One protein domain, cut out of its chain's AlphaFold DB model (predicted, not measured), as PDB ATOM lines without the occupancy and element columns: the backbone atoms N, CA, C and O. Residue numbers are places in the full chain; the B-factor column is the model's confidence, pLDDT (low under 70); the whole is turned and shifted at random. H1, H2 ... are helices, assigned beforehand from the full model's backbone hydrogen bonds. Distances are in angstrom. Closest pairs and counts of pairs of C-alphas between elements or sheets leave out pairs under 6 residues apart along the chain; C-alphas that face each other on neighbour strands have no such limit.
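What this domain is: This is residues 291 to 427 of the 496 residues of an uncharacterized protein of Streblomastix strix (UniProt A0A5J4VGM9). A long helical hairpin, H1 and H2, edges a flat body of short helices and loops, with H6 at the far end. The printed part has 137 residues with six named helices, H1 to H6 in order, and under half of its residues in them; the class is all helix. It is compact, with a radius of gyration of the C-alphas of 15.8 A and spans of 47 by 43 by 22 A.

Where its parts are: Find C-alpha 293 at (67.704, 128.559, 103.828); H1 runs from there to 309, 26.2 A. H2 is 315 to 336, 32.4 A, H3 341 to 345, H4 364 to 368, H5 389 to 399, and H6 401 to 408, ending at (47.768, 106.433, 86.362).

How they stand to each other: Look at H2, the hub: it touches H1 at a shallow tilt of 10 degrees, opposite ways, the closest C-alphas being those of Val 293 and Ser 335, 5.3 A. Every O i to N i+4 pair is within hydrogen-bond range in H3, H5 and H6; H1 has 10 of 13, H2 16 of 18, and H4 0 of 1 but 2 of 2 O i to N i+3.

The domain as a whole: The printed part has no cut; H3 to H4 and H4 to H5 are long links. pLDDT is under 70 in 31 residues, among them 405 to 420.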
ATOM      1  N   GLY A 291      67.954 132.080  96.678       81.25
ATOM      2  CA  GLY A 291      67.787 132.514  98.066       81.25
ATOM      3  C   GLY A 291      68.480 131.620  99.101       81.25
ATOM      4  O   GLY A 291      69.113 130.607  98.797       81.25
ATOM      5  N   THR A 292      68.391 132.035 100.360       86.25
ATOM      6  CA  THR A 292      68.986 131.330 101.500       86.25
ATOM      7  C   THR A 292      68.001 130.353 102.145       86.25
ATOM      8  O   THR A 292      66.788 130.444 101.966       86.25
ATOM      9  N   VAL A 293      68.520 129.435 102.964       89.56
ATOM     10  CA  VAL A 293      67.704 128.559 103.828       89.56
ATOM     11  C   VAL A 293      66.751 129.368 104.716       89.56
ATOM     12  O   VAL A 293      65.618 128.949 104.959       89.56
ATOM     13  N   ASP A 294      67.196 130.532 105.189       90.00
ATOM     14  CA  ASP A 294      66.419 131.378 106.091       90.00
ATOM     15  C   ASP A 294      65.303 132.131 105.350       90.00
ATOM     16  O   ASP A 294      64.228 132.317 105.916       90.00
ATOM     17  N   ASP A 295      65.490 132.456 104.063       88.19
ATOM     18  CA  ASP A 295      64.410 132.960 103.201       88.19
ATOM     19  C   ASP A 295      63.305 131.902 103.044       88.19
ATOM     20  O   ASP A 295      62.131 132.199 103.257       88.19
ATOM     21  N   TRP A 296      63.662 130.645 102.760       92.94
ATOM     22  CA  TRP A 296      62.691 129.547 102.637       92.94
ATOM     23  C   TRP A 296      61.961 129.246 103.955       92.94
ATOM     24  O   TRP A 296      60.743 129.035 103.958       92.94
ATOM     25  N   LYS A 297      62.661 129.315 105.094       93.44
ATOM     26  CA  LYS A 297      62.044 129.225 106.431       93.44
ATOM     27  C   LYS A 297      61.104 130.398 106.711       93.44
ATOM     28  O   LYS A 297      60.016 130.180 107.242       93.44
ATOM     29  N   LEU A 298      61.468 131.615 106.305       90.00
ATOM     30  CA  LEU A 298      60.622 132.802 106.437       90.00
ATOM     31  C   LEU A 298      59.377 132.734 105.536       90.00
ATOM     32  O   LEU A 298      58.301 133.136 105.976       90.00
ATOM     33  N   ILE A 299      59.484 132.192 104.317       89.25
ATOM     34  CA  ILE A 299      58.336 131.942 103.423       89.25
ATOM     35  C   ILE A 299      57.340 130.995 104.106       89.25
ATOM     36  O   ILE A 299      56.159 131.330 104.221       89.25
ATOM     37  N   ARG A 300      57.815 129.862 104.644       95.06
ATOM     38  CA  ARG A 300      56.978 128.922 105.408       95.06
ATOM     39  C   ARG A 300      56.351 129.572 106.643       95.06
ATOM     40  O   ARG A 300      55.153 129.421 106.866       95.06
ATOM     41  N   GLN A 301      57.132 130.315 107.428       93.50
ATOM     42  CA  GLN A 301      56.636 130.998 108.624       93.50
ATOM     43  C   GLN A 301      55.546 132.025 108.284       93.50
ATOM     44  O   GLN A 301      54.548 132.112 108.997       93.50
ATOM     45  N   LYS A 302      55.704 132.779 107.189       89.75
ATOM     46  CA  LYS A 302      54.681 133.713 106.699       89.75
ATOM     47  C   LYS A 302      53.405 132.988 106.276       89.75
ATOM     48  O   LYS A 302      52.336 133.407 106.701       89.75
ATOM     49  N   ALA A 303      53.518 131.895 105.516       88.44
ATOM     50  CA  ALA A 303      52.377 131.078 105.094       88.44
ATOM     51  C   ALA A 303      51.610 130.463 106.284       88.44
ATOM     52  O   ALA A 303      50.385 130.378 106.265       88.44
ATOM     53  N   GLU A 304      52.307 130.083 107.359       90.88
ATOM     54  CA  GLU A 304      51.668 129.612 108.593       90.88
ATOM     55  C   GLU A 304      51.009 130.754 109.391       90.88
ATOM     56  O   GLU A 304      49.931 130.572 109.959       90.88
ATOM     57  N   ALA A 305      51.610 131.948 109.391       88.31
ATOM     58  CA  ALA A 305      51.101 133.124 110.099       88.31
ATOM     59  C   ALA A 305      49.788 133.691 109.522       88.31
ATOM     60  O   ALA A 305      49.092 134.426 110.224       88.31
ATOM     61  N   LEU A 306      49.400 133.328 108.294       83.75
ATOM     62  CA  LEU A 306      48.157 133.787 107.650       83.75
ATOM     63  C   LEU A 306      46.902 133.478 108.483       83.75
ATOM     64  O   LEU A 306      45.952 134.262 108.486       83.75
ATOM     65  N   ARG A 307      46.925 132.397 109.280       82.94
ATOM     66  CA  ARG A 307      45.838 132.015 110.205       82.94
ATOM     67  C   ARG A 307      45.448 133.143 111.182       82.94
ATOM     68  O   ARG A 307      44.315 133.171 111.663       82.94
ATOM     69  N   ILE A 308      46.346 134.105 111.443       79.31
ATOM     70  CA  ILE A 308      46.101 135.293 112.286       79.31
ATOM     71  C   ILE A 308      44.951 136.163 111.747       79.31
ATOM     72  O   ILE A 308      44.242 136.782 112.544       79.31
ATOM     73  N   PHE A 309      44.685 136.164 110.436       74.88
ATOM     74  CA  PHE A 309      43.581 136.918 109.819       74.88
ATOM     75  C   PHE A 309      42.178 136.330 110.091       74.88
ATOM     76  O   PHE A 309      41.217 136.675 109.412       74.88
ATOM     77  N   GLN A 310      42.043 135.465 111.105       57.75
ATOM     78  CA  GLN A 310      40.794 134.817 111.528       57.75
ATOM     79  C   GLN A 310      40.118 134.020 110.402       57.75
ATOM     80  O   GLN A 310      38.895 133.927 110.324       57.75
ATOM     81  N   LEU A 311      40.947 133.366 109.583       59.59
ATOM     82  CA  LEU A 311      40.553 132.525 108.447       59.59
ATOM     83  C   LEU A 311      39.727 131.286 108.847       59.59
ATOM     84  O   LEU A 311      39.259 130.556 107.988       59.59
ATOM     85  N   ALA A 312      39.486 131.066 110.144       46.38
ATOM     86  CA  ALA A 312      38.659 129.989 110.691       46.38
ATOM     87  C   ALA A 312      37.165 130.045 110.288       46.38
ATOM     88  O   ALA A 312      36.407 129.142 110.640       46.38
ATOM     89  N   SER A 313      36.725 131.090 109.578       52.91
ATOM     90  CA  SER A 313      35.424 131.141 108.892       52.91
ATOM     91  C   SER A 313      35.467 130.625 107.441       52.91
ATOM     92  O   SER A 313      34.407 130.327 106.892       52.91
ATOM     93  N   ASP A 314      36.656 130.466 106.849       67.31
ATOM     94  CA  ASP A 314      36.903 129.792 105.567       67.31
ATOM     95  C   ASP A 314      37.646 128.460 105.813       67.31
ATOM     96  O   ASP A 314      38.874 128.356 105.780       67.31
ATOM     97  N   ASP A 315      36.853 127.415 106.062       80.06
ATOM     98  CA  ASP A 315      37.296 126.026 106.254       80.06
ATOM     99  C   ASP A 315      38.136 125.482 105.077       80.06
ATOM    100  O   ASP A 315      38.957 124.586 105.281       80.06
ATOM    101  N   HIS A 316      38.000 126.036 103.865       85.25
ATOM    102  CA  HIS A 316      38.862 125.679 102.734       85.25
ATOM    103  C   HIS A 316      40.261 126.285 102.875       85.25
ATOM    104  O   HIS A 316      41.253 125.579 102.694       85.25
ATOM    105  N   LEU A 317      40.367 127.567 103.236       83.25
ATOM    106  CA  LEU A 317      41.659 128.255 103.291       83.25
ATOM    107  C   LEU A 317      42.547 127.739 104.437       83.25
ATOM    108  O   LEU A 317      43.749 127.552 104.247       83.25
ATOM    109  N   GLU A 318      41.961 127.399 105.588       86.38
ATOM    110  CA  GLU A 318      42.670 126.708 106.677       86.38
ATOM    111  C   GLU A 318      43.192 125.328 106.222       86.38
ATOM    112  O   GLU A 318      44.346 124.974 106.482       86.38
ATOM    113  N   LYS A 319      42.394 124.545 105.482       89.69
ATOM    114  CA  LYS A 319      42.850 123.266 104.903       89.69
ATOM    115  C   LYS A 319      43.954 123.465 103.869       89.69
ATOM    116  O   LYS A 319      44.915 122.698 103.868       89.69
ATOM    117  N   TRP A 320      43.863 124.505 103.043       91.06
ATOM    118  CA  TRP A 320      44.898 124.846 102.072       91.06
ATOM    119  C   TRP A 320      46.230 125.207 102.739       91.06
ATOM    120  O   TRP A 320      47.259 124.693 102.307       91.06
ATOM    121  N   ILE A 321      46.243 125.983 103.833       91.38
ATOM    122  CA  ILE A 321      47.484 126.247 104.593       91.38
ATOM    123  C   ILE A 321      48.091 124.924 105.089       91.38
ATOM    124  O   ILE A 321      49.292 124.696 104.942       91.38
ATOM    125  N   ASN A 322      47.269 124.015 105.624       92.56
ATOM    126  CA  ASN A 322      47.736 122.696 106.063       92.56
ATOM    127  C   ASN A 322      48.261 121.820 104.898       92.56
ATOM    128  O   ASN A 322      49.163 121.017 105.122       92.56
ATOM    129  N   ALA A 323      47.768 122.001 103.666       93.00
ATOM    130  CA  ALA A 323      48.275 121.329 102.465       93.00
ATOM    131  C   ALA A 323      49.523 122.003 101.853       93.00
ATOM    132  O   ALA A 323      50.342 121.319 101.237       93.00
ATOM    133  N   LEU A 324      49.691 123.320 102.021       94.50
ATOM    134  CA  LEU A 324      50.824 124.101 101.507       94.50
ATOM    135  C   LEU A 324      52.097 123.909 102.341       94.50
ATOM    136  O   LEU A 324      53.191 123.825 101.780       94.50
ATOM    137  N   LEU A 325      51.985 123.841 103.672       95.69
ATOM    138  CA  LEU A 325      53.161 123.755 104.548       95.69
ATOM    139  C   LEU A 325      54.066 122.536 104.245       95.69
ATOM    140  O   LEU A 325      55.270 122.758 104.122       95.69
ATOM    141  N   PRO A 326      53.554 121.311 103.987       96.25
ATOM    142  CA  PRO A 326      54.378 120.174 103.558       96.25
ATOM    143  C   PRO A 326      55.138 120.391 102.241       96.25
ATOM    144  O   PRO A 326      56.244 119.877 102.080       96.25
ATOM    145  N   ALA A 327      54.591 121.174 101.301       95.19
ATOM    146  CA  ALA A 327      55.318 121.552 100.090       95.19
ATOM    147  C   ALA A 327      56.483 122.492 100.441       95.19
ATOM    148  O   ALA A 327      57.621 122.255 100.038       95.19
ATOM    149  N   LEU A 328      56.233 123.517 101.265       95.62
ATOM    150  CA  LEU A 328      57.265 124.449 101.738       95.62
ATOM    151  C   LEU A 328      58.344 123.766 102.601       95.62
ATOM    152  O   LEU A 328      59.510 124.151 102.531       95.62
ATOM    153  N   ASP A 329      58.003 122.706 103.334       97.00
ATOM    154  CA  ASP A 329      58.971 121.854 104.034       97.00
ATOM    155  C   ASP A 329      59.909 121.111 103.050       97.00
ATOM    156  O   ASP A 329      61.116 121.023 103.296       97.00
ATOM    157  N   HIS A 330      59.422 120.682 101.875       95.75
ATOM    158  CA  HIS A 330      60.283 120.163 100.798       95.75
ATOM    159  C   HIS A 330      61.182 121.241 100.160       95.75
ATOM    160  O   HIS A 330      62.335 120.939  99.826       95.75
ATOM    161  N   PHE A 331      60.716 122.492 100.035       94.69
ATOM    162  CA  PHE A 331      61.564 123.622  99.621       94.69
ATOM    163  C   PHE A 331      62.687 123.887 100.634       94.69
ATOM    164  O   PHE A 331      63.848 124.009 100.234       94.69
ATOM    165  N   ILE A 332      62.383 123.899 101.939       95.94
ATOM    166  CA  ILE A 332      63.400 124.043 102.992       95.94
ATOM    167  C   ILE A 332      64.405 122.891 102.915       95.94
ATOM    168  O   ILE A 332      65.599 123.164 102.799       95.94
ATOM    169  N   SER A 333      63.952 121.633 102.872       96.56
ATOM    170  CA  SER A 333      64.828 120.453 102.768       96.56
ATOM    171  C   SER A 333      65.770 120.539 101.557       96.56
ATOM    172  O   SER A 333      66.978 120.323 101.674       96.56
ATOM    173  N   ALA A 334      65.261 120.943 100.388       93.62
ATOM    174  CA  ALA A 334      66.085 121.170  99.201       93.62
ATOM    175  C   ALA A 334      67.083 122.331  99.384       93.62
ATOM    176  O   ALA A 334      68.265 122.174  99.066       93.62
ATOM    177  N   SER A 335      66.653 123.455  99.970       91.19
ATOM    178  CA  SER A 335      67.527 124.595 100.296       91.19
ATOM    179  C   SER A 335      68.600 124.251 101.341       91.19
ATOM    180  O   SER A 335      69.696 124.811 101.310       91.19
ATOM    181  N   GLU A 336      68.362 123.275 102.220       94.38
ATOM    182  CA  GLU A 336      69.353 122.740 103.163       94.38
ATOM    183  C   GLU A 336      70.331 121.765 102.481       94.38
ATOM    184  O   GLU A 336      71.479 121.642 102.903       94.38
ATOM    185  N   GLY A 337      69.995 121.261 101.290       91.31
ATOM    186  CA  GLY A 337      70.838 120.375 100.473       91.31
ATOM    187  C   GLY A 337      70.376 118.920 100.487       91.31
ATOM    188  O   GLY A 337      71.162 118.016 100.204       91.31
ATOM    189  N   HIS A 338      69.112 118.690 100.839       95.44
ATOM    190  CA  HIS A 338      68.466 117.386 100.928       95.44
ATOM    191  C   HIS A 338      67.198 117.370 100.040       95.44
ATOM    192  O   HIS A 338      66.080 117.277 100.554       95.44
ATOM    193  N   PRO A 339      67.332 117.535  98.706       92.00
ATOM    194  CA  PRO A 339      66.195 117.522  97.790       92.00
ATOM    195  C   PRO A 339      65.617 116.108  97.653       92.00
ATOM    196  O   PRO A 339      66.331 115.146  97.374       92.00
ATOM    197  N   ASP A 340      64.301 115.988  97.804       91.94
ATOM    198  CA  ASP A 340      63.578 114.739  97.567       91.94
ATOM    199  C   ASP A 340      63.269 114.604  96.072       91.94
ATOM    200  O   ASP A 340      62.370 115.260  95.550       91.94
ATOM    201  N   ILE A 341      64.044 113.791  95.354       87.62
ATOM    202  CA  ILE A 341      63.956 113.715  93.887       87.62
ATOM    203  C   ILE A 341      62.595 113.179  93.405       87.62
ATOM    204  O   ILE A 341      62.167 113.531  92.309       87.62
ATOM    205  N   PHE A 342      61.864 112.406  94.221       85.88
ATOM    206  CA  PHE A 342      60.507 111.983  93.859       85.88
ATOM    207  C   PHE A 342      59.537 113.169  93.919       85.88
ATOM    208  O   PHE A 342      58.775 113.378  92.977       85.88
ATOM    209  N   TYR A 343      59.602 113.981  94.981       90.50
ATOM    210  CA  TYR A 343      58.845 115.237  95.071       90.50
ATOM    211  C   TYR A 343      59.198 116.187  93.918       90.50
ATOM    212  O   TYR A 343      58.321 116.716  93.242       90.50
ATOM    213  N   TRP A 344      60.486 116.380  93.630       87.94
ATOM    214  CA  TRP A 344      60.908 117.282  92.553       87.94
ATOM    215  C   TRP A 344      60.628 116.746  91.143       87.94
ATOM    216  O   TRP A 344      60.559 117.538  90.209       87.94
ATOM    217  N   GLY A 345      60.394 115.442  90.980       80.56
ATOM    218  CA  GLY A 345      59.800 114.878  89.767       80.56
ATOM    219  C   GLY A 345      58.289 115.131  89.670       80.56
ATOM    220  O   GLY A 345      57.779 115.410  88.587       80.56
ATOM    221  N   SER A 346      57.562 115.093  90.792       86.19
ATOM    222  CA  SER A 346      56.093 115.135  90.826       86.19
ATOM    223  C   SER A 346      55.462 116.537  90.748       86.19
ATOM    224  O   SER A 346      54.361 116.759  91.255       86.19
ATOM    225  N   VAL A 347      56.126 117.491  90.078       85.31
ATOM    226  CA  VAL A 347      55.668 118.890  89.938       85.31
ATOM    227  C   VAL A 347      54.310 118.971  89.239       85.31
ATOM    228  O   VAL A 347      53.353 119.496  89.804       85.31
ATOM    229  N   CYS A 348      54.216 118.428  88.020       77.88
ATOM    230  CA  CYS A 348      53.021 118.517  87.172       77.88
ATOM    231  C   CYS A 348      52.082 117.313  87.336       77.88
ATOM    232  O   CYS A 348      50.861 117.464  87.299       77.88
ATOM    233  N   ASN A 349      52.637 116.117  87.545       79.88
ATOM    234  CA  ASN A 349      51.887 114.877  87.729       79.88
ATOM    235  C   ASN A 349      52.466 114.074  88.898       79.88
ATOM    236  O   ASN A 349      53.683 113.932  89.013       79.88
ATOM    237  N   VAL A 350      51.596 113.505  89.733       77.62
ATOM    238  CA  VAL A 350      51.987 112.808  90.970       77.62
ATOM    239  C   VAL A 350      52.955 111.628  90.763       77.62
ATOM    240  O   VAL A 350      53.758 111.334  91.647       77.62
ATOM    241  N   ALA A 351      52.929 110.988  89.589       70.75
ATOM    242  CA  ALA A 351      53.769 109.843  89.237       70.75
ATOM    243  C   ALA A 351      55.129 110.225  88.606       70.75
ATOM    244  O   ALA A 351      55.885 109.341  88.206       70.75
ATOM    245  N   GLY A 352      55.450 111.523  88.501       62.53
ATOM    246  CA  GLY A 352      56.707 112.017  87.914       62.53
ATOM    247  C   GLY A 352      56.681 112.224  86.393       62.53
ATOM    248  O   GLY A 352      57.727 112.401  85.779       62.53
ATOM    249  N   GLY A 353      55.504 112.194  85.762       62.72
ATOM    250  CA  GLY A 353      55.350 112.563  84.350       62.72
ATOM    251  C   GLY A 353      55.255 114.081  84.130       62.72
ATOM    252  O   GLY A 353      54.808 114.824  85.002       62.72
ATOM    253  N   SER A 354      55.559 114.557  82.919       57.75
ATOM    254  CA  SER A 354      55.340 115.969  82.530       57.75
ATOM    255  C   SER A 354      53.861 116.346  82.321       57.75
ATOM    256  O   SER A 354      53.568 117.482  81.965       57.75
ATOM    257  N   GLY A 355      52.934 115.405  82.528       54.16
ATOM    258  CA  GLY A 355      51.515 115.540  82.196       54.16
ATOM    259  C   GLY A 355      51.169 115.040  80.787       54.16
ATOM    260  O   GLY A 355      52.034 114.646  80.007       54.16
ATOM    261  N   LEU A 356      49.870 115.042  80.484       49.81
ATOM    262  CA  LEU A 356      49.299 114.815  79.155       49.81
ATOM    263  C   LEU A 356      48.370 115.996  78.847       49.81
ATOM    264  O   LEU A 356      47.724 116.526  79.752       49.81
ATOM    265  N   LYS A 357      48.291 116.429  77.586       41.34
ATOM    266  CA  LYS A 357      47.419 117.550  77.205       41.34
ATOM    267  C   LYS A 357      45.946 117.176  77.383       41.34
ATOM    268  O   LYS A 357      45.510 116.155  76.861       41.34
ATOM    269  N   GLY A 358      45.189 118.021  78.086       50.69
ATOM    270  CA  GLY A 358      43.805 117.715  78.471       50.69
ATOM    271  C   GLY A 358      43.711 116.658  79.576       50.69
ATOM    272  O   GLY A 358      42.758 115.885  79.612       50.69
ATOM    273  N   SER A 359      44.733 116.567  80.426       63.62
ATOM    274  CA  SER A 359      44.673 115.884  81.717       63.62
ATOM    275  C   SER A 359      45.070 116.878  82.811       63.62
ATOM    276  O   SER A 359      46.026 117.636  82.606       63.62
ATOM    277  N   PRO A 360      44.402 116.868  83.974       73.12
ATOM    278  CA  PRO A 360      44.629 117.869  85.003       73.12
ATOM    279  C   PRO A 360      46.004 117.711  85.667       73.12
ATOM    280  O   PRO A 360      46.564 116.614  85.757       73.12
ATOM    281  N   LEU A 361      46.537 118.815  86.194       78.19
ATOM    282  CA  LEU A 361      47.736 118.827  87.030       78.19
ATOM    283  C   LEU A 361      47.448 118.117  88.357       78.19
ATOM    284  O   LEU A 361      46.806 118.688  89.236       78.19
ATOM    285  N   THR A 362      47.932 116.884  88.503       83.75
ATOM    286  CA  THR A 362      47.820 116.087  89.740       83.75
ATOM    287  C   THR A 362      49.038 116.219  90.655       83.75
ATOM    288  O   THR A 362      48.984 115.811  91.814       83.75
ATOM    289  N   GLY A 363      50.142 116.771  90.141       84.06
ATOM    290  CA  GLY A 363      51.369 117.021  90.897       84.06
ATOM    291  C   GLY A 363      51.237 118.146  91.923       84.06
ATOM    292  O   GLY A 363      50.203 118.811  92.010       84.06
ATOM    293  N   TRP A 364      52.284 118.376  92.718       90.69
ATOM    294  CA  TRP A 364      52.223 119.310  93.851       90.69
ATOM    295  C   TRP A 364      52.063 120.781  93.448       90.69
ATOM    296  O   TRP A 364      51.582 121.569  94.260       90.69
ATOM    297  N   VAL A 365      52.390 121.177  92.209       89.12
ATOM    298  CA  VAL A 365      52.343 122.590  91.774       89.12
ATOM    299  C   VAL A 365      50.953 123.224  91.925       89.12
ATOM    300  O   VAL A 365      50.844 124.435  92.122       89.12
ATOM    301  N   GLN A 366      49.885 122.418  91.909       87.25
ATOM    302  CA  GLN A 366      48.519 122.896  92.131       87.25
ATOM    303  C   GLN A 366      48.309 123.520  93.524       87.25
ATOM    304  O   GLN A 366      47.431 124.369  93.675       87.25
ATOM    305  N   VAL A 367      49.120 123.156  94.531       91.44
ATOM    306  CA  VAL A 367      48.998 123.692  95.899       91.44
ATOM    307  C   VAL A 367      49.367 125.169  96.000       91.44
ATOM    308  O   VAL A 367      48.966 125.837  96.946       91.44
ATOM    309  N   LEU A 368      50.056 125.728  95.006       89.06
ATOM    310  CA  LEU A 368      50.382 127.157  94.977       89.06
ATOM    311  C   LEU A 368      49.156 128.044  94.666       89.06
ATOM    312  O   LEU A 368      49.258 129.269  94.698       89.06
ATOM    313  N   PHE A 369      47.996 127.438  94.382       88.19
ATOM    314  CA  PHE A 369      46.767 128.121  93.980       88.19
ATOM    315  C   PHE A 369      45.598 127.729  94.911       88.19
ATOM    316  O   PHE A 369      44.919 126.740  94.633       88.19
ATOM    317  N   PRO A 370      45.318 128.483  95.998       85.25
ATOM    318  CA  PRO A 370      44.187 128.201  96.898       85.25
ATOM    319  C   PRO A 370      42.836 128.268  96.185       85.25
ATOM    320  O   PRO A 370      41.902 127.543  96.529       85.25
ATOM    321  N   TYR A 371      42.744 129.121  95.166       84.69
ATOM    322  CA  TYR A 371      41.569 129.279  94.329       84.69
ATOM    323  C   TYR A 371      41.970 129.242  92.852       84.69
ATOM    324  O   TYR A 371      43.062 129.670  92.468       84.69
ATOM    325  N   VAL A 372      41.061 128.742  92.025       86.88
ATOM    326  CA  VAL A 372      41.161 128.661  90.565       86.88
ATOM    327  C   VAL A 372      40.003 129.427  89.922       86.88
ATOM    328  O   VAL A 372      39.077 129.861  90.605       86.88
ATOM    329  N   LYS A 373      40.039 129.644  88.609       82.12
ATOM    330  CA  LYS A 373      38.919 130.241  87.872       82.12
ATOM    331  C   LYS A 373      37.691 129.329  87.933       82.12
ATOM    332  O   LYS A 373      37.808 128.102  87.920       82.12
ATOM    333  N   ASP A 374      36.519 129.946  87.933       75.81
ATOM    334  CA  ASP A 374      35.269 129.298  87.543       75.81
ATOM    335  C   ASP A 374      34.874 129.752  86.123       75.81
ATOM    336  O   ASP A 374      35.482 130.650  85.531       75.81
ATOM    337  N   SER A 375      33.817 129.143  85.595       71.75
ATOM    338  CA  SER A 375      33.028 129.627  84.463       71.75
ATOM    339  C   SER A 375      32.559 131.083  84.636       71.75
ATOM    340  O   SER A 375      32.550 131.847  83.668       71.75
ATOM    341  N   ASP A 376      32.239 131.496  85.868       71.00
ATOM    342  CA  ASP A 376      32.063 132.897  86.257       71.00
ATOM    343  C   ASP A 376      33.417 133.505  86.666       71.00
ATOM    344  O   ASP A 376      33.864 133.380  87.804       71.00
ATOM    345  N   ILE A 377      34.057 134.221  85.738       62.06
ATOM    346  CA  ILE A 377      35.354 134.891  85.959       62.06
ATOM    347  C   ILE A 377      35.293 135.919  87.115       62.06
ATOM    348  O   ILE A 377      36.337 136.277  87.662       62.06
ATOM    349  N   SER A 378      34.103 136.382  87.528       60.94
ATOM    350  CA  SER A 378      33.956 137.292  88.675       60.94
ATOM    351  C   SER A 378      34.089 136.606  90.042       60.94
ATOM    352  O   SER A 378      34.233 137.306  91.046       60.94
ATOM    353  N   LYS A 379      34.060 135.265  90.107       71.12
ATOM    354  CA  LYS A 379      34.103 134.495  91.362       71.12
ATOM    355  C   LYS A 379      35.087 133.323  91.254       71.12
ATOM    356  O   LYS A 379      34.800 132.356  90.553       71.12
ATOM    357  N   PRO A 380      36.239 133.366  91.945       80.62
ATOM    358  CA  PRO A 380      37.175 132.253  91.930       80.62
ATOM    359  C   PRO A 380      36.624 131.065  92.739       80.62
ATOM    360  O   PRO A 380      36.019 131.226  93.799       80.62
ATOM    361  N   ARG A 381      36.855 129.856  92.231       86.12
ATOM    362  CA  ARG A 381      36.432 128.577  92.805       86.12
ATOM    363  C   ARG A 381      37.504 128.028  93.745       86.12
ATOM    364  O   ARG A 381      38.687 128.033  93.420       86.12
ATOM    365  N   MET A 382      37.089 127.494  94.892       87.06
ATOM    366  CA  MET A 382      37.971 126.805  95.842       87.06
ATOM    367  C   MET A 382      38.681 125.607  95.190       87.06
ATOM    368  O   MET A 382      38.041 124.757  94.560       87.06
ATOM    369  N   ASN A 383      40.005 125.533  95.343       88.31
ATOM    370  CA  ASN A 383      40.821 124.457  94.788       88.31
ATOM    371  C   ASN A 383      40.855 123.231  95.720       88.31
ATOM    372  O   ASN A 383      41.844 122.970  96.400       88.31
ATOM    373  N   TRP A 384      39.761 122.471  95.750       86.25
ATOM    374  CA  TRP A 384      39.660 121.249  96.559       86.25
ATOM    375  C   TRP A 384      40.670 120.159  96.154       86.25
ATOM    376  O   TRP A 384      41.107 119.385  97.003       86.25
ATOM    377  N   SER A 385      41.094 120.123  94.885       83.94
ATOM    378  CA  SER A 385      42.115 119.188  94.389       83.94
ATOM    379  C   SER A 385      43.467 119.380  95.087       83.94
ATOM    380  O   SER A 385      44.106 118.405  95.491       83.94
ATOM    381  N   ALA A 386      43.844 120.636  95.344       86.19
ATOM    382  CA  ALA A 386      45.052 121.010  96.074       86.19
ATOM    383  C   ALA A 386      45.066 120.631  97.566       86.19
ATOM    384  O   ALA A 386      46.059 120.905  98.234       86.19
ATOM    385  N   LEU A 387      44.030 119.982  98.102       88.69
ATOM    386  CA  LEU A 387      44.084 119.415  99.454       88.69
ATOM    387  C   LEU A 387      44.639 117.981  99.468       88.69
ATOM    388  O   LEU A 387      45.244 117.569 100.453       88.69
ATOM    389  N   ASN A 388      44.488 117.240  98.366       86.00
ATOM    390  CA  ASN A 388      44.775 115.799  98.308       86.00
ATOM    391  C   ASN A 388      46.159 115.467  97.715       86.00
ATOM    392  O   ASN A 388      46.559 114.302  97.693       86.00
ATOM    393  N   TRP A 389      46.905 116.468  97.218       88.50
ATOM    394  CA  TRP A 389      48.174 116.251  96.506       88.50
ATOM    395  C   TRP A 389      49.206 115.488  97.350       88.50
ATOM    396  O   TRP A 389      49.892 114.619  96.816       88.50
ATOM    397  N   ASN A 390      49.311 115.792  98.652       90.12
ATOM    398  CA  ASN A 390      50.331 115.208  99.522       90.12
ATOM    399  C   ASN A 390      50.084 113.715  99.722       90.12
ATOM    400  O   ASN A 390      51.004 112.924  99.553       90.12
ATOM    401  N   ASP A 391      48.851 113.318 100.025       88.44
ATOM    402  CA  ASP A 391      48.519 111.917 100.290       88.44
ATOM    403  C   ASP A 391      48.680 111.074  99.015       88.44
ATOM    404  O   ASP A 391      49.296 110.005  99.049       88.44
ATOM    405  N   ASN A 392      48.261 111.621  97.865       85.69
ATOM    406  CA  ASN A 392      48.518 111.031  96.549       85.69
ATOM    407  C   ASN A 392      50.031 110.886  96.276       85.69
ATOM    408  O   ASN A 392      50.470 109.857  95.758       85.69
ATOM    409  N   TYR A 393      50.843 111.886  96.646       88.50
ATOM    410  CA  TYR A 393      52.307 111.852  96.536       88.50
ATOM    411  C   TYR A 393      52.934 110.798  97.460       88.50
ATOM    412  O   TYR A 393      53.780 110.032  96.997       88.50
ATOM    413  N   GLN A 394      52.506 110.693  98.722       89.12
ATOM    414  CA  GLN A 394      53.004 109.658  99.635       89.12
ATOM    415  C   GLN A 394      52.647 108.248  99.138       89.12
ATOM    416  O   GLN A 394      53.466 107.338  99.280       89.12
ATOM    417  N   GLU A 395      51.471 108.049  98.528       86.88
ATOM    418  CA  GLU A 395      51.111 106.767  97.907       86.88
ATOM    419  C   GLU A 395      51.966 106.481  96.661       86.88
ATOM    420  O   GLU A 395      52.586 105.422  96.560       86.88
ATOM    421  N   ALA A 396      52.072 107.439  95.733       83.69
ATOM    422  CA  ALA A 396      52.890 107.307  94.527       83.69
ATOM    423  C   ALA A 396      54.361 106.997  94.855       83.69
ATOM    424  O   ALA A 396      54.975 106.145  94.211       83.69
ATOM    425  N   LYS A 397      54.903 107.628  95.900       86.50
ATOM    426  CA  LYS A 397      56.263 107.414  96.406       86.50
ATOM    427  C   LYS A 397      56.469 106.024  97.014       86.50
ATOM    428  O   LYS A 397      57.543 105.454  96.848       86.50
ATOM    429  N   GLN A 398      55.454 105.464  97.678       87.62
ATOM    430  CA  GLN A 398      55.479 104.082  98.183       87.62
ATOM    431  C   GLN A 398      55.398 103.046  97.051       87.62
ATOM    432  O   GLN A 398      56.035 101.999  97.139       87.62
ATOM    433  N   LEU A 399      54.645 103.341  95.986       84.25
ATOM    434  CA  LEU A 399      54.531 102.490  94.793       84.25
ATOM    435  C   LEU A 399      55.768 102.562  93.880       84.25
ATOM    436  O   LEU A 399      56.075 101.600  93.176       84.25
ATOM    437  N   GLY A 400      56.481 103.691  93.886       80.69
ATOM    438  CA  GLY A 400      57.580 103.969  92.965       80.69
ATOM    439  C   GLY A 400      57.099 104.406  91.575       80.69
ATOM    440  O   GLY A 400      55.958 104.170  91.182       80.69
ATOM    441  N   ILE A 401      57.992 105.054  90.814       71.06
ATOM    442  CA  ILE A 401      57.657 105.738  89.549       71.06
ATOM    443  C   ILE A 401      56.980 104.790  88.547       71.06
ATOM    444  O   ILE A 401      55.924 105.112  88.014       71.06
ATOM    445  N   GLU A 402      57.551 103.606  88.304       71.75
ATOM    446  CA  GLU A 402      57.046 102.688  87.273       71.75
ATOM    447  C   GLU A 402      55.627 102.178  87.586       71.75
ATOM    448  O   GLU A 402      54.766 102.154  86.705       71.75
ATOM    449  N   GLU A 403      55.358 101.807  88.841       76.25
ATOM    450  CA  GLU A 403      54.060 101.255  89.241       76.25
ATOM    451  C   GLU A 403      53.009 102.355  89.457       76.25
ATOM    452  O   GLU A 403      51.840 102.162  89.119       76.25
ATOM    453  N   SER A 404      53.426 103.543  89.909       73.06
ATOM    454  CA  SER A 404      52.578 104.739  89.943       73.06
ATOM    455  C   SER A 404      52.144 105.162  88.531       73.06
ATOM    456  O   SER A 404      50.949 105.336  88.285       73.06
ATOM    457  N   MET A 405      53.071 105.196  87.564       68.00
ATOM    458  CA  MET A 405      52.766 105.489  86.156       68.00
ATOM    459  C   MET A 405      51.805 104.454  85.549       68.00
ATOM    460  O   MET A 405      50.818 104.831  84.909       68.00
ATOM    461  N   LYS A 406      52.010 103.149  85.805       68.00
ATOM    462  CA  LYS A 406      51.047 102.095  85.415       68.00
ATOM    463  C   LYS A 406      49.673 102.310  86.053       68.00
ATOM    464  O   LYS A 406      48.664 102.130  85.372       68.00
ATOM    465  N   LYS A 407      49.615 102.701  87.333       67.00
ATOM    466  CA  LYS A 407      48.363 102.997  88.048       67.00
ATOM    467  C   LYS A 407      47.632 104.191  87.419       67.00
ATOM    468  O   LYS A 407      46.428 104.096  87.208       67.00
ATOM    469  N   SER A 408      48.346 105.251  87.028       61.56
ATOM    470  CA  SER A 408      47.768 106.433  86.362       61.56
ATOM    471  C   SER A 408      47.355 106.234  84.895       61.56
ATOM    472  O   SER A 408      46.690 107.098  84.333       61.56
ATOM    473  N   HIS A 409      47.730 105.121  84.253       52.62
ATOM    474  CA  HIS A 409      47.448 104.862  82.832       52.62
ATOM    475  C   HIS A 409      46.352 103.809  82.576       52.62
ATOM    476  O   HIS A 409      46.134 103.410  81.429       52.62
ATOM    477  N   LYS A 410      45.630 103.351  83.608       48.09
ATOM    478  CA  LYS A 410      44.503 102.419  83.440       48.09
ATOM    479  C   LYS A 410      43.244 103.134  82.937       48.09
ATOM    480  O   LYS A 410      42.430 103.596  83.720       48.09
ATOM    481  N   TRP A 411      43.070 103.146  81.616       40.69
ATOM    482  CA  TRP A 411      41.858 103.633  80.936       40.69
ATOM    483  C   TRP A 411      40.651 102.669  81.062       40.69
ATOM    484  O   TRP A 411      39.516 103.032  80.762       40.69
ATOM    485  N   GLU A 412      40.870 101.422  81.492       36.12
ATOM    486  CA  GLU A 412      39.816 100.408  81.647       36.12
ATOM    487  C   GLU A 412      39.241 100.380  83.075       36.12
ATOM    488  O   GLU A 412      39.611  99.538  83.894       36.12
ATOM    489  N   GLY A 413      38.302 101.286  83.358       34.62
ATOM    490  CA  GLY A 413      37.492 101.275  84.583       34.62
ATOM    491  C   GLY A 413      37.223 102.671  85.143       34.62
ATOM    492  O   GLY A 413      38.091 103.534  85.111       34.62
ATOM    493  N   TRP A 414      36.026 102.887  85.695       34.28
ATOM    494  CA  TRP A 414      35.604 104.165  86.298       34.28
ATOM    495  C   TRP A 414      36.148 104.353  87.733       34.28
ATOM    496  O   TRP A 414      35.427 104.770  88.635       34.28
ATOM    497  N   GLU A 415      37.423 104.023  87.947       40.84
ATOM    498  CA  GLU A 415      38.150 104.228  89.207       40.84
ATOM    499  C   GLU A 415      39.408 105.068  88.926       40.84
ATOM    500  O   GLU A 415      40.532 104.579  88.825       40.84
ATOM    501  N   GLU A 416      39.192 106.373  88.753       47.25
ATOM    502  CA  GLU A 416      40.201 107.365  88.366       47.25
ATOM    503  C   GLU A 416      41.040 107.810  89.584       47.25
ATOM    504  O   GLU A 416      40.924 108.930  90.084       47.25
ATOM    505  N   ILE A 417      41.878 106.913  90.110       53.09
ATOM    506  CA  ILE A 417      42.415 106.989  91.489       53.09
ATOM    507  C   ILE A 417      43.350 108.195  91.786       53.09
ATOM    508  O   ILE A 417      43.727 108.396  92.933       53.09
ATOM    509  N   PHE A 418      43.669 109.060  90.814       56.94
ATOM    510  CA  PHE A 418      44.384 110.328  91.059       56.94
ATOM    511  C   PHE A 418      43.687 111.584  90.494       56.94
ATOM    512  O   PHE A 418      44.332 112.622  90.375       56.94
ATOM    513  N   ASN A 419      42.383 111.551  90.178       55.16
ATOM    514  CA  ASN A 419      41.697 112.652  89.465       55.16
ATOM    515  C   ASN A 419      41.478 113.959  90.276       55.16
ATOM    516  O   ASN A 419      40.765 114.860  89.846       55.16
ATOM    517  N   CYS A 420      42.110 114.093  91.447       66.25
ATOM    518  CA  CYS A 420      42.181 115.339  92.218       66.25
ATOM    519  C   CYS A 420      43.315 116.233  91.685       66.25
ATOM    520  O   CYS A 420      44.352 116.405  92.332       66.25
ATOM    521  N   GLY A 421      43.119 116.783  90.487       75.88
ATOM    522  CA  GLY A 421      43.998 117.790  89.891       75.88
ATOM    523  C   GLY A 421      43.253 119.059  89.477       75.88
ATOM    524  O   GLY A 421      42.039 119.169  89.673       75.88
ATOM    525  N   VAL A 422      43.969 120.013  88.881       80.75
ATOM    526  CA  VAL A 422      43.379 121.226  88.279       80.75
ATOM    527  C   VAL A 422      43.692 121.330  86.795       80.75
ATOM    528  O   VAL A 422      44.805 121.024  86.371       80.75
ATOM    529  N   GLU A 423      42.727 121.793  86.005       81.62
ATOM    530  CA  GLU A 423      42.976 122.075  84.596       81.62
ATOM    531  C   GLU A 423      43.852 123.313  84.408       81.62
ATOM    532  O   GLU A 423      43.816 124.289  85.162       81.62
ATOM    533  N   LEU A 424      44.667 123.257  83.361       76.19
ATOM    534  CA  LEU A 424      45.739 124.215  83.105       76.19
ATOM    535  C   LEU A 424      45.179 125.603  82.716       76.19
ATOM    536  O   LEU A 424      45.765 126.644  83.021       76.19
ATOM    537  N   SER A 425      43.981 125.624  82.123       78.31
ATOM    538  CA  SER A 425      43.156 126.814  81.868       78.31
ATOM    539  C   SER A 425      42.748 127.569  83.133       78.31
ATOM    540  O   SER A 425      42.648 128.806  83.115       78.31
ATOM    541  N   ASP A 426      42.503 126.826  84.212       82.31
ATOM    542  CA  ASP A 426      41.803 127.293  85.408       82.31
ATOM    543  C   ASP A 426      42.744 128.060  86.343       82.31
ATOM    544  O   ASP A 426      42.290 128.851  87.170       82.31
ATOM    545  N   ILE A 427      44.062 127.904  86.189       82.38
ATOM    546  CA  ILE A 427      45.046 128.623  87.002       82.38
ATOM    547  C   ILE A 427      44.885 130.145  86.782       82.38
ATOM    548  O   ILE A 427      44.874 130.614  85.630       82.38
TER     549      ILE A 427